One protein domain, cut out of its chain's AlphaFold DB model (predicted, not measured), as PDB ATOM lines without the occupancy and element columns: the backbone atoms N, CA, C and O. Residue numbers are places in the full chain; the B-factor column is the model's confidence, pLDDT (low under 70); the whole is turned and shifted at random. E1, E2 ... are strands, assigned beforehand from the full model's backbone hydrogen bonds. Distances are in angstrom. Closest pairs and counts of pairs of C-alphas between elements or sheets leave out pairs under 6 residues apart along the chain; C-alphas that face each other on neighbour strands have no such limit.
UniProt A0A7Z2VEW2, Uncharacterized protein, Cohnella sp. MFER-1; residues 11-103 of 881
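Overview. This is residues 11 to 103 of the 881 residues of an uncharacterized protein of Cohnella sp. MFER-1 (UniProt A0A7Z2VEW2). With little regular structure, this is a loop-rich body round a small antiparallel sheet, in order E3, E5, E4, with strand pairs E2 with E6 and, farthest from the middle, E1 with E7. The 93 printed residues have seven strands, E1 to E7, and no named helix: all strand, though 29 residues are in named elements. It is compact, radius of gyration of the C-alphas 13.5 A, spanning 42 by 29 by 25 A.

Along the chain. E1 is residues 11 to 14, from C-alpha (-21.308, 54.098, 15.790); E2 24 to 27; E3 36 to 38; E4 69 to 73, 13.8 A; E5 78 to 81; E6 93 to 96; E7 98 to 102, 13.4 A, to C-alpha (-20.032, 52.230, 9.599).

Arrangement. Within hydrogen-bond range are N 11 and O 101 of E1 and E7, 2.8 A; N 26 and O 94 of E2 and E6, 2.9 A; N 37 and O 79 of E3 and E5, 3.0 A; and N 73 and O 78 of the hairpin E4 and E5, 2.8 A. E6 runs on into E7 at 69 degrees. E1 and E4 are apart.

Size, cuts and confidence. The printed part has no cut. The links E3 to E4 and E5 to E6 are long. No printed residue is under 70 in pLDDT.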
ATOM      1  N   ILE A  11     -20.376  53.648  14.752       81.88
ATOM      2  CA  ILE A  11     -21.308  54.098  15.790       81.88
ATOM      3  C   ILE A  11     -22.288  52.968  16.062       81.88
ATOM      4  O   ILE A  11     -22.859  52.403  15.141       81.88
ATOM      5  N   THR A  12     -22.515  52.649  17.330       83.94
ATOM      6  CA  THR A  12     -23.619  51.769  17.724       83.94
ATOM      7  C   THR A  12     -24.678  52.625  18.377       83.94
ATOM      8  O   THR A  12     -24.403  53.256  19.396       83.94
ATOM      9  N   LYS A  13     -25.878  52.659  17.802       86.38
ATOM     10  CA  LYS A  13     -26.991  53.406  18.382       86.38
ATOM     11  C   LYS A  13     -28.070  52.423  18.789       86.38
ATOM     12  O   LYS A  13     -28.713  51.829  17.927       86.38
ATOM     13  N   TYR A  14     -28.239  52.269  20.100       89.25
ATOM     14  CA  TYR A  14     -29.322  51.481  20.663       89.25
ATOM     15  C   TYR A  14     -30.517  52.359  21.020       89.25
ATOM     16  O   TYR A  14     -30.343  53.507  21.424       89.25
ATOM     17  N   ARG A  15     -31.709  51.777  20.913       89.88
ATOM     18  CA  ARG A  15     -32.952  52.349  21.420       89.88
ATOM     19  C   ARG A  15     -33.081  52.065  22.911       89.88
ATOM     20  O   ARG A  15     -32.747  50.963  23.353       89.88
ATOM     21  N   ALA A  16     -33.570  53.031  23.682       86.56
ATOM     22  CA  ALA A  16     -33.719  52.888  25.132       86.56
ATOM     23  C   ALA A  16     -34.921  52.015  25.544       86.56
ATOM     24  O   ALA A  16     -34.966  51.529  26.673       86.56
ATOM     25  N   GLY A  17     -35.897  51.812  24.651       84.62
ATOM     26  CA  GLY A  17     -37.133  51.086  24.953       84.62
ATOM     27  C   GLY A  17     -38.095  51.869  25.853       84.62
ATOM     28  O   GLY A  17     -39.008  51.282  26.433       84.62
ATOM     29  N   THR A  18     -37.883  53.180  25.997       90.88
ATOM     30  CA  THR A  18     -38.757  54.095  26.745       90.88
ATOM     31  C   THR A  18     -39.914  54.570  25.862       90.88
ATOM     32  O   THR A  18     -39.941  54.303  24.664       90.88
ATOM     33  N   MET A  19     -40.881  55.303  26.427       82.44
ATOM     34  CA  MET A  19     -41.963  55.897  25.622       82.44
ATOM     35  C   MET A  19     -41.459  56.930  24.598       82.44
ATOM     36  O   MET A  19     -42.116  57.135  23.583       82.44
ATOM     37  N   GLU A  20     -40.309  57.559  24.850       83.94
ATOM     38  CA  GLU A  20     -39.705  58.570  23.967       83.94
ATOM     39  C   GLU A  20     -38.762  57.962  22.910       83.94
ATOM     40  O   GLU A  20     -38.554  58.565  21.861       83.94
ATOM     41  N   ASP A  21     -38.229  56.757  23.147       88.69
ATOM     42  CA  ASP A  21     -37.388  56.000  22.205       88.69
ATOM     43  C   ASP A  21     -37.728  54.494  22.260       88.69
ATOM     44  O   ASP A  21     -36.970  53.687  22.822       88.69
ATOM     45  N   PRO A  22     -38.915  54.102  21.756       92.62
ATOM     46  CA  PRO A  22     -39.435  52.746  21.894       92.62
ATOM     47  C   PRO A  22     -38.694  51.751  20.995       92.62
ATOM     48  O   PRO A  22     -38.200  52.098  19.924       92.62
ATOM     49  N   PHE A  23     -38.676  50.476  21.395       94.75
ATOM     50  CA  PHE A  23     -38.259  49.399  20.494       94.75
ATOM     51  C   PHE A  23     -39.217  49.291  19.303       94.75
ATOM     52  O   PHE A  23     -40.427  49.461  19.459       94.75
ATOM     53  N   VAL A  24     -38.684  48.978  18.121       94.06
ATOM     54  CA  VAL A  24     -39.465  48.945  16.877       94.06
ATOM     55  C   VAL A  24     -39.895  47.510  16.572       94.06
ATOM     56  O   VAL A  24     -39.030  46.655  16.400       94.06
ATOM     57  N   PRO A  25     -41.199  47.198  16.478       95.50
ATOM     58  CA  PRO A  25     -41.642  45.907  15.968       95.50
ATOM     59  C   PRO A  25     -41.273  45.767  14.490       95.50
ATOM     60  O   PRO A  25     -41.704  46.571  13.664       95.50
ATOM     61  N   ILE A  26     -40.487  44.746  14.153       95.69
ATOM     62  CA  ILE A  26     -40.040  44.473  12.788       95.69
ATOM     63  C   ILE A  26     -40.572  43.112  12.358       95.69
ATOM     64  O   ILE A  26     -40.404  42.109  13.052       95.69
ATOM     65  N   ASN A  27     -41.199  43.101  11.185       95.75
ATOM     66  CA  ASN A  27     -41.521  41.908  10.422       95.75
ATOM     67  C   ASN A  27     -40.892  42.080   9.041       95.75
ATOM     68  O   ASN A  27     -41.229  43.013   8.313       95.75
ATOM     69  N   GLU A  28     -39.947  41.215   8.705       95.69
ATOM     70  CA  GLU A  28     -39.198  41.306   7.458       95.69
ATOM     71  C   GLU A  28     -39.043  39.938   6.818       95.69
ATOM     72  O   GLU A  28     -39.115  38.920   7.495       95.69
ATOM     73  N   SER A  29     -38.831  39.905   5.505       96.25
ATOM     74  CA  SER A  29     -38.574  38.667   4.770       96.25
ATOM     75  C   SER A  29     -37.137  38.660   4.271       96.25
ATOM     76  O   SER A  29     -36.738  39.529   3.497       96.25
ATOM     77  N   LYS A  30     -36.350  37.683   4.726       94.94
ATOM     78  CA  LYS A  30     -34.924  37.555   4.404       94.94
ATOM     79  C   LYS A  30     -34.655  36.180   3.813       94.94
ATOM     80  O   LYS A  30     -35.128  35.165   4.324       94.94
ATOM     81  N   LYS A  31     -33.883  36.150   2.732       96.19
ATOM     82  CA  LYS A  31     -33.393  34.908   2.134       96.19
ATOM     83  C   LYS A  31     -32.144  34.453   2.878       96.19
ATOM     84  O   LYS A  31     -31.232  35.255   3.063       96.19
ATOM     85  N   VAL A  32     -32.109  33.189   3.287       95.44
ATOM     86  CA  VAL A  32     -30.931  32.592   3.926       95.44
ATOM     87  C   VAL A  32     -29.811  32.465   2.898       95.44
ATOM     88  O   VAL A  32     -30.013  31.873   1.835       95.44
ATOM     89  N   PHE A  33     -28.645  33.013   3.226       93.50
ATOM     90  CA  PHE A  33     -27.424  32.901   2.439       93.50
ATOM     91  C   PHE A  33     -26.256  32.552   3.362       93.50
ATOM     92  O   PHE A  33     -26.111  33.156   4.425       93.50
ATOM     93  N   ASN A  34     -25.439  31.566   2.991       93.00
ATOM     94  CA  ASN A  34     -24.375  31.024   3.846       93.00
ATOM     95  C   ASN A  34     -24.887  30.610   5.237       93.00
ATOM     96  O   ASN A  34     -24.247  30.845   6.262       93.00
ATOM     97  N   ARG A  35     -26.069  29.987   5.268       94.25
ATOM     98  CA  ARG A  35     -26.791  29.528   6.460       94.25
ATOM     99  C   ARG A  35     -27.168  30.650   7.419       94.25
ATOM    100  O   ARG A  35     -27.498  30.371   8.571       94.25
ATOM    101  N   GLN A  36     -27.136  31.899   6.963       96.50
ATOM    102  CA  GLN A  36     -27.376  33.070   7.788       96.50
ATOM    103  C   GLN A  36     -28.382  34.027   7.151       96.50
ATOM    104  O   GLN A  36     -28.558  34.074   5.935       96.50
ATOM    105  N   ILE A  37     -29.038  34.814   7.998       96.25
ATOM    106  CA  ILE A  37     -29.650  36.085   7.602       96.25
ATOM    107  C   ILE A  37     -29.115  37.180   8.517       96.25
ATOM    108  O   ILE A  37     -28.878  36.942   9.704       96.25
ATOM    109  N   LEU A  38     -28.974  38.380   7.962       94.94
ATOM    110  CA  LEU A  38     -28.732  39.600   8.720       94.94
ATOM    111  C   LEU A  38     -30.062  40.341   8.899       94.94
ATOM    112  O   LEU A  38     -30.729  40.690   7.913       94.94
ATOM    113  N   LEU A  39     -30.449  40.544  10.154       95.19
ATOM    114  CA  LEU A  39     -31.638  41.300  10.528       95.19
ATOM    115  C   LEU A  39     -31.395  42.803  10.349       95.19
ATOM    116  O   LEU A  39     -30.263  43.279  10.439       95.19
ATOM    117  N   SER A  40     -32.457  43.557  10.068       92.44
ATOM    118  CA  SER A  40     -32.351  45.002   9.808       92.44
ATOM    119  C   SER A  40     -32.058  45.841  11.064       92.44
ATOM    120  O   SER A  40     -31.434  46.896  10.956       92.44
ATOM    121  N   GLU A  41     -32.445  45.369  12.253       94.12
ATOM    122  CA  GLU A  41     -31.974  45.890  13.543       94.12
ATOM    123  C   GLU A  41     -31.545  44.739  14.465       94.12
ATOM    124  O   GLU A  41     -32.014  43.606  14.351       94.12
ATOM    125  N   ILE A  42     -30.685  45.048  15.436       94.44
ATOM    126  CA  ILE A  42     -30.312  44.132  16.511       94.44
ATOM    127  C   ILE A  42     -31.571  43.843  17.344       94.44
ATOM    128  O   ILE A  42     -32.186  44.788  17.847       94.44
ATOM    129  N   PRO A  43     -31.976  42.575  17.526       95.56
ATOM    130  CA  PRO A  43     -33.189  42.248  18.262       95.56
ATOM    131  C   PRO A  43     -33.032  42.427  19.781       95.56
ATOM    132  O   PRO A  43     -31.935  42.368  20.349       95.56
ATOM    133  N   VAL A  44     -34.150  42.622  20.479       94.19
ATOM    134  CA  VAL A  44     -34.204  42.636  21.945       94.19
ATOM    135  C   VAL A  44     -34.190  41.198  22.463       94.19
ATOM    136  O   VAL A  44     -35.123  40.430  22.234       94.19
ATOM    137  N   ARG A  45     -33.150  40.840  23.227       90.75
ATOM    138  CA  ARG A  45     -32.943  39.475  23.753       90.75
ATOM    139  C   ARG A  45     -34.128  38.929  24.552       90.75
ATOM    140  O   ARG A  45     -34.412  37.743  24.478       90.75
ATOM    141  N   VAL A  46     -34.803  39.777  25.327       88.94
ATOM    142  CA  VAL A  46     -35.928  39.357  26.180       88.94
ATOM    143  C   VAL A  46     -37.146  38.942  25.348       88.94
ATOM    144  O   VAL A  46     -37.904  38.076  25.771       88.94
ATOM    145  N   ASN A  47     -37.318  39.528  24.162       91.06
ATOM    146  CA  ASN A  47     -38.464  39.272  23.292       91.06
ATOM    147  C   ASN A  47     -38.231  38.120  22.311       91.06
ATOM    148  O   ASN A  47     -39.203  37.557  21.815       91.06
ATOM    149  N   GLY A  48     -36.974  37.747  22.065       91.94
ATOM    150  CA  GLY A  48     -36.653  36.681  21.121       91.94
ATOM    151  C   GLY A  48     -36.787  37.121  19.661       91.94
ATOM    152  O   GLY A  48     -37.305  38.199  19.357       91.94
ATOM    153  N   VAL A  49     -36.322  36.274  18.744       96.19
ATOM    154  CA  VAL A  49     -36.741  36.345  17.336       96.19
ATOM    155  C   VAL A  49     -37.732  35.215  17.096       96.19
ATOM    156  O   VAL A  49     -37.494  34.082  17.493       96.19
ATOM    157  N   VAL A  50     -38.853  35.500  16.441       96.56
ATOM    158  CA  VAL A  50     -39.877  34.497  16.135       96.56
ATOM    159  C   VAL A  50     -39.866  34.207  14.645       96.56
ATOM    160  O   VAL A  50     -40.073  35.105  13.834       96.56
ATOM    161  N   ILE A  51     -39.654  32.943  14.279       96.06
ATOM    162  CA  ILE A  51     -39.757  32.462  12.898       96.06
ATOM    163  C   ILE A  51     -40.709  31.271  12.890       96.06
ATOM    164  O   ILE A  51     -40.501  30.295  13.612       96.06
ATOM    165  N   SER A  52     -41.762  31.346  12.076       93.25
ATOM    166  CA  SER A  52     -42.793  30.306  12.024       93.25
ATOM    167  C   SER A  52     -42.197  28.925  11.718       93.25
ATOM    168  O   SER A  52     -41.428  28.762  10.771       93.25
ATOM    169  N   GLY A  53     -42.549  27.926  12.534       90.81
ATOM    170  CA  GLY A  53     -42.102  26.538  12.376       90.81
ATOM    171  C   GLY A  53     -40.662  26.248  12.816       90.81
ATOM    172  O   GLY A  53     -40.224  25.106  12.682       90.81
ATOM    173  N   LEU A  54     -39.930  27.234  13.349       95.50
ATOM    174  CA  LEU A  54     -38.575  27.057  13.872       95.50
ATOM    175  C   LEU A  54     -38.489  27.454  15.353       95.50
ATOM    176  O   LEU A  54     -39.292  28.228  15.860       95.50
ATOM    177  N   THR A  55     -37.498  26.911  16.053       94.88
ATOM    178  CA  THR A  55     -37.254  27.128  17.484       94.88
ATOM    179  C   THR A  55     -35.880  27.751  17.703       94.88
ATOM    180  O   THR A  55     -34.870  27.214  17.244       94.88
ATOM    181  N   GLU A  56     -35.829  28.862  18.436       95.56
ATOM    182  CA  GLU A  56     -34.571  29.495  18.830       95.56
ATOM    183  C   GLU A  56     -33.851  28.658  19.904       95.56
ATOM    184  O   GLU A  56     -34.450  28.259  20.906       95.56
ATOM    185  N   VAL A  57     -32.552  28.411  19.727       93.50
ATOM    186  CA  VAL A  57     -31.677  27.804  20.739       93.50
ATOM    187  C   VAL A  57     -30.620  28.799  21.217       93.50
ATOM    188  O   VAL A  57     -30.126  29.617  20.450       93.50
ATOM    189  N   LYS A  58     -30.232  28.711  22.497       87.00
ATOM    190  CA  LYS A  58     -29.327  29.689  23.143       87.00
ATOM    191  C   LYS A  58     -27.901  29.706  22.579       87.00
ATOM    192  O   LYS A  58     -27.214  30.714  22.692       87.00
ATOM    193  N   LYS A  59     -27.435  28.568  22.069       88.38
ATOM    194  CA  LYS A  59     -26.132  28.388  21.423       88.38
ATOM    195  C   LYS A  59     -26.215  27.198  20.476       88.38
ATOM    196  O   LYS A  59     -27.067  26.331  20.669       88.38
ATOM    197  N   VAL A  60     -25.310  27.135  19.505       86.69
ATOM    198  CA  VAL A  60     -25.158  25.948  18.657       86.69
ATOM    199  C   VAL A  60     -24.738  24.764  19.545       86.69
ATOM    200  O   VAL A  60     -23.735  24.885  20.252       86.69
ATOM    201  N   PRO A  61     -25.503  23.657  19.584       86.19
ATOM    202  CA  PRO A  61     -25.097  22.450  20.302       86.19
ATOM    203  C   PRO A  61     -23.850  21.824  19.671       86.19
ATOM    204  O   PRO A  61     -23.638  21.970  18.469       86.19
ATOM    205  N   ASP A  62     -23.082  21.048  20.437       84.19
ATOM    206  CA  ASP A  62     -21.895  20.342  19.917       84.19
ATOM    207  C   ASP A  62     -22.255  19.347  18.791       84.19
ATOM    208  O   ASP A  62     -21.427  19.023  17.945       84.19
ATOM    209  N   SER A  63     -23.519  18.910  18.737       85.06
ATOM    210  CA  SER A  63     -24.102  18.082  17.674       85.06
ATOM    211  C   SER A  63     -24.561  18.859  16.428       85.06
ATOM    212  O   SER A  63     -25.082  18.248  15.498       85.06
ATOM    213  N   GLY A  64     -24.435  20.189  16.406       86.62
ATOM    214  CA  GLY A  64     -25.005  21.061  15.375       86.62
ATOM    215  C   GLY A  64     -26.490  21.395  15.591       86.62
ATOM    216  O   GLY A  64     -27.151  20.864  16.485       86.62
ATOM    217  N   LEU A  65     -27.014  22.325  14.783       92.81
ATOM    218  CA  LEU A  65     -28.441  22.690  14.774       92.81
ATOM    219  C   LEU A  65     -29.269  21.585  14.107       92.81
ATOM    220  O   LEU A  65     -28.812  20.979  13.148       92.81
ATOM    221  N   THR A  66     -30.504  21.358  14.548       93.94
ATOM    222  CA  THR A  66     -31.460  20.492  13.825       93.94
ATOM    223  C   THR A  66     -32.276  21.285  12.793       93.94
ATOM    224  O   THR A  66     -32.315  22.514  12.831       93.94
ATOM    225  N   VAL A  67     -32.981  20.595  11.885       92.31
ATOM    226  CA  VAL A  67     -33.777  21.196  10.787       92.31
ATOM    227  C   VAL A  67     -34.780  22.274  11.226       92.31
ATOM    228  O   VAL A  67     -35.084  23.176  10.444       92.31
ATOM    229  N   ASN A  68     -35.273  22.208  12.466       94.19
ATOM    230  CA  ASN A  68     -36.253  23.148  13.014       94.19
ATOM    231  C   ASN A  68     -35.648  24.108  14.047       94.19
ATOM    232  O   ASN A  68     -36.390  24.702  14.823       94.19
ATOM    233  N   GLN A  69     -34.322  24.255  14.092       95.25
ATOM    234  CA  GLN A  69     -33.637  25.130  15.042       95.25
ATOM    235  C   GLN A  69     -32.871  26.257  14.352       95.25
ATOM    236  O   GLN A  69     -32.354  26.103  13.243       95.25
ATOM    237  N   PHE A  70     -32.762  27.381  15.054       97.12
ATOM    238  CA  PHE A  70     -31.883  28.492  14.704       97.12
ATOM    239  C   PHE A  70     -31.261  29.098  15.960       97.12
ATOM    240  O   PHE A  70     -31.755  28.897  17.066       97.12
ATOM    241  N   VAL A  71     -30.180  29.850  15.791       96.25
ATOM    242  CA  VAL A  71     -29.541  30.622  16.865       96.25
ATOM    243  C   VAL A  71     -29.431  32.079  16.442       96.25
ATOM    244  O   VAL A  71     -29.164  32.359  15.273       96.25
ATOM    245  N   VAL A  72     -29.636  32.996  17.386       96.06
ATOM    246  CA  VAL A  72     -29.541  34.442  17.159       96.06
ATOM    247  C   VAL A  72     -28.321  34.998  17.882       96.06
ATOM    248  O   VAL A  72     -28.164  34.828  19.094       96.06
ATOM    249  N   ASP A  73     -27.482  35.713  17.142       94.12
ATOM    250  CA  ASP A  73     -26.476  36.605  17.694       94.12
ATOM    251  C   ASP A  73     -27.116  37.973  17.982       94.12
ATOM    252  O   ASP A  73     -27.376  38.782  17.091       94.12
ATOM    253  N   TYR A  74     -27.396  38.220  19.262       93.19
ATOM    254  CA  TYR A  74     -28.016  39.459  19.751       93.19
ATOM    255  C   TYR A  74     -27.056  40.657  19.845       93.19
ATOM    256  O   TYR A  74     -27.474  41.731  20.293       93.19
ATOM    257  N   SER A  75     -25.784  40.474  19.491       88.56
ATOM    258  CA  SER A  75     -24.822  41.561  19.277       88.56
ATOM    259  C   SER A  75     -24.873  42.001  17.822       88.56
ATOM    260  O   SER A  75     -25.122  43.166  17.562       88.56
ATOM    261  N   GLU A  76     -24.748  41.053  16.893       88.88
ATOM    262  CA  GLU A  76     -24.504  41.347  15.472       88.88
ATOM    263  C   GLU A  76     -25.763  41.303  14.593       88.88
ATOM    264  O   GLU A  76     -25.690  41.503  13.384       88.88
ATOM    265  N   ALA A  77     -26.933  41.012  15.175       93.12
ATOM    266  CA  ALA A  77     -28.196  40.848  14.449       93.12
ATOM    267  C   ALA A  77     -28.179  39.698  13.415       93.12
ATOM    268  O   ALA A  77     -28.936  39.707  12.443       93.12
ATOM    269  N   VAL A  78     -27.329  38.687  13.622       95.31
ATOM    270  CA  VAL A  78     -27.186  37.537  12.716       95.31
ATOM    271  C   VAL A  78     -28.000  36.355  13.231       95.31
ATOM    272  O   VAL A  78     -27.872  35.961  14.387       95.31
ATOM    273  N   VAL A  79     -28.798  35.731  12.364       96.50
ATOM    274  CA  VAL A  79     -29.491  34.471  12.675       96.50
ATOM    275  C   VAL A  79     -28.887  33.349  11.851       96.50
ATOM    276  O   VAL A  79     -28.820  33.455  10.630       96.50
ATOM    277  N   THR A  80     -28.457  32.274  12.509       96.31
ATOM    278  CA  THR A  80     -27.840  31.106  11.864       96.31
ATOM    279  C   THR A  80     -28.789  29.911  11.872       96.31
ATOM    280  O   THR A  80     -29.399  29.597  12.897       96.31
ATOM    281  N   PHE A  81     -28.867  29.211  10.741       96.94
ATOM    282  CA  PHE A  81     -29.784  28.102  10.490       96.94
ATOM    283  C   PHE A  81     -29.058  26.776  10.205       96.94
ATOM    284  O   PHE A  81     -27.849  26.710   9.937       96.94
ATOM    285  N   HIS A  82     -29.830  25.689  10.236       96.00
ATOM    286  CA  HIS A  82     -29.425  24.407   9.665       96.00
ATOM    287  C   HIS A  82     -29.227  24.517   8.141       96.00
ATOM    288  O   HIS A  82     -29.921  25.284   7.475       96.00
ATOM    289  N   GLU A  83     -28.312  23.722   7.578       94.00
ATOM    290  CA  GLU A  83     -27.967  23.738   6.143       94.00
ATOM    291  C   GLU A  83     -29.173  23.536   5.214       94.00
ATOM    292  O   GLU A  83     -29.247  24.126   4.143       94.00
ATOM    293  N   SER A  84     -30.185  22.794   5.669       94.44
ATOM    294  CA  SER A  84     -31.424  22.560   4.919       94.44
ATOM    295  C   SER A  84     -32.287  23.814   4.714       94.44
ATOM    296  O   SER A  84     -33.364  23.713   4.129       94.44
ATOM    297  N   LYS A  85     -31.909  24.962   5.288       94.75
ATOM    298  CA  LYS A  85     -32.609  26.245   5.120       94.75
ATOM    299  C   LYS A  85     -31.903  27.179   4.138       94.75
ATOM    300  O   LYS A  85     -32.412  28.271   3.913       94.75
ATOM    301  N   GLU A  86     -30.782  26.770   3.544       96.06
ATOM    302  CA  GLU A  86     -30.069  27.566   2.541       96.06
ATOM    303  C   GLU A  86     -30.985  27.956   1.372       96.06
ATOM    304  O   GLU A  86     -31.735  27.132   0.847       96.06
ATOM    305  N   GLY A  87     -30.959  29.231   0.977       93.00
ATOM    306  CA  GLY A  87     -31.768  29.757  -0.122       93.00
ATOM    307  C   GLY A  87     -33.269  29.895   0.165       93.00
ATOM    308  O   GLY A  87     -33.982  30.437  -0.682       93.00
ATOM    309  N   VAL A  88     -33.759  29.464   1.333       95.62
ATOM    310  CA  VAL A  88     -35.159  29.634   1.751       95.62
ATOM    311  C   VAL A  88     -35.386  31.069   2.230       95.62
ATOM    312  O   VAL A  88     -34.569  31.623   2.966       95.62
ATOM    313  N   THR A  89     -36.507  31.679   1.843       95.81
ATOM    314  CA  THR A  89     -36.950  32.965   2.404       95.81
ATOM    315  C   THR A  89     -37.751  32.719   3.676       95.81
ATOM    316  O   THR A  89     -38.757  32.014   3.650       95.81
ATOM    317  N   LEU A  90     -37.301  33.298   4.787       95.50
ATOM    318  CA  LEU A  90     -37.940  33.205   6.097       95.50
ATOM    319  C   LEU A  90     -38.396  34.594   6.551       95.50
ATOM    320  O   LEU A  90     -37.788  35.599   6.178       95.50
ATOM    321  N   SER A  91     -39.451  34.636   7.368       96.06
ATOM    322  CA  SER A  91     -40.051  35.884   7.855       96.06
ATOM    323  C   SER A  91     -39.899  36.030   9.375       96.06
ATOM    324  O   SER A  91     -40.821  35.670  10.112       96.06
ATOM    325  N   PRO A  92     -38.730  36.465   9.880       96.62
ATOM    326  CA  PRO A  92     -38.548  36.760  11.297       96.62
ATOM    327  C   PRO A  92     -39.409  37.939  11.763       96.62
ATOM    328  O   PRO A  92     -39.517  38.964  11.094       96.62
ATOM    329  N   THR A  93     -39.973  37.796  12.961       96.31
ATOM    330  CA  THR A  93     -40.651  38.860  13.711       96.31
ATOM    331  C   THR A  93     -39.938  39.085  15.041       96.31
ATOM    332  O   THR A  93     -39.679  38.127  15.769       96.31
ATOM    333  N   TYR A  94     -39.601  40.333  15.367       96.88
ATOM    334  CA  TYR A  94     -38.864  40.693  16.585       96.88
ATOM    335  C   TYR A  94     -39.075  42.166  16.962       96.88
ATOM    336  O   TYR A  94     -39.633  42.944  16.190       96.88
ATOM    337  N   LEU A  95     -38.624  42.559  18.157       96.25
ATOM    338  CA  LEU A  95     -38.469  43.972  18.517       96.25
ATOM    339  C   LEU A  95     -37.018  44.399  18.267       96.25
ATOM    340  O   LEU A  95     -36.109  43.820  18.860       96.25
ATOM    341  N   GLY A  96     -36.804  45.379  17.395       95.12
ATOM    342  CA  GLY A  96     -35.512  45.987  17.092       95.12
ATOM    343  C   GLY A  96     -35.115  47.040  18.124       95.12
ATOM    344  O   GLY A  96     -35.946  47.827  18.592       95.12
ATOM    345  N   ARG A  97     -33.833  47.037  18.502       93.75
ATOM    346  CA  ARG A  97     -33.239  48.007  19.430       93.75
ATOM    347  C   ARG A  97     -32.160  48.870  18.791       93.75
ATOM    348  O   ARG A  97     -31.345  49.392  19.534       93.75
ATOM    349  N   GLY A  98     -32.132  49.045  17.475       90.44
ATOM    350  CA  GLY A  98     -31.101  49.811  16.763       90.44
ATOM    351  C   GLY A  98     -30.003  48.944  16.138       90.44
ATOM    352  O   GLY A  98     -30.177  47.737  15.997       90.44
ATOM    353  N   ASN A  99     -28.894  49.548  15.699       90.88
ATOM    354  CA  ASN A  99     -27.893  48.867  14.865       90.88
ATOM    355  C   ASN A  99     -26.465  49.435  15.032       90.88
ATOM    356  O   ASN A  99     -26.251  50.469  15.680       90.88
ATOM    357  N   HIS A 100     -25.499  48.744  14.427       86.38
ATOM    358  CA  HIS A 100     -24.141  49.201  14.165       86.38
ATOM    359  C   HIS A 100     -24.082  49.931  12.815       86.38
ATOM    360  O   HIS A 100     -24.576  49.443  11.802       86.38
ATOM    361  N   PHE A 101     -23.448  51.099  12.792       84.25
ATOM    362  CA  PHE A 101     -23.288  51.952  11.620       84.25
ATOM    363  C   PHE A 101     -21.801  52.149  11.337       84.25
ATOM    364  O   PHE A 101     -21.044  52.504  12.240       84.25
ATOM    365  N   ILE A 102     -21.387  51.944  10.088       84.00
ATOM    366  CA  ILE A 102     -20.032  52.230   9.599       84.00
ATOM    367  C   ILE A 102     -20.142  53.381   8.602       84.00
ATOM    368  O   ILE A 102     -21.065  53.411   7.791       84.00
ATOM    369  N   SER A 103     -19.209  54.332   8.653       84.50
ATOM    370  CA  SER A 103     -19.175  55.425   7.677       84.50
ATOM    371  C   SER A 103     -18.901  54.893   6.264       84.50
ATOM    372  O   SER A 103     -17.945  54.142   6.061       84.50
TER     373      SER A 103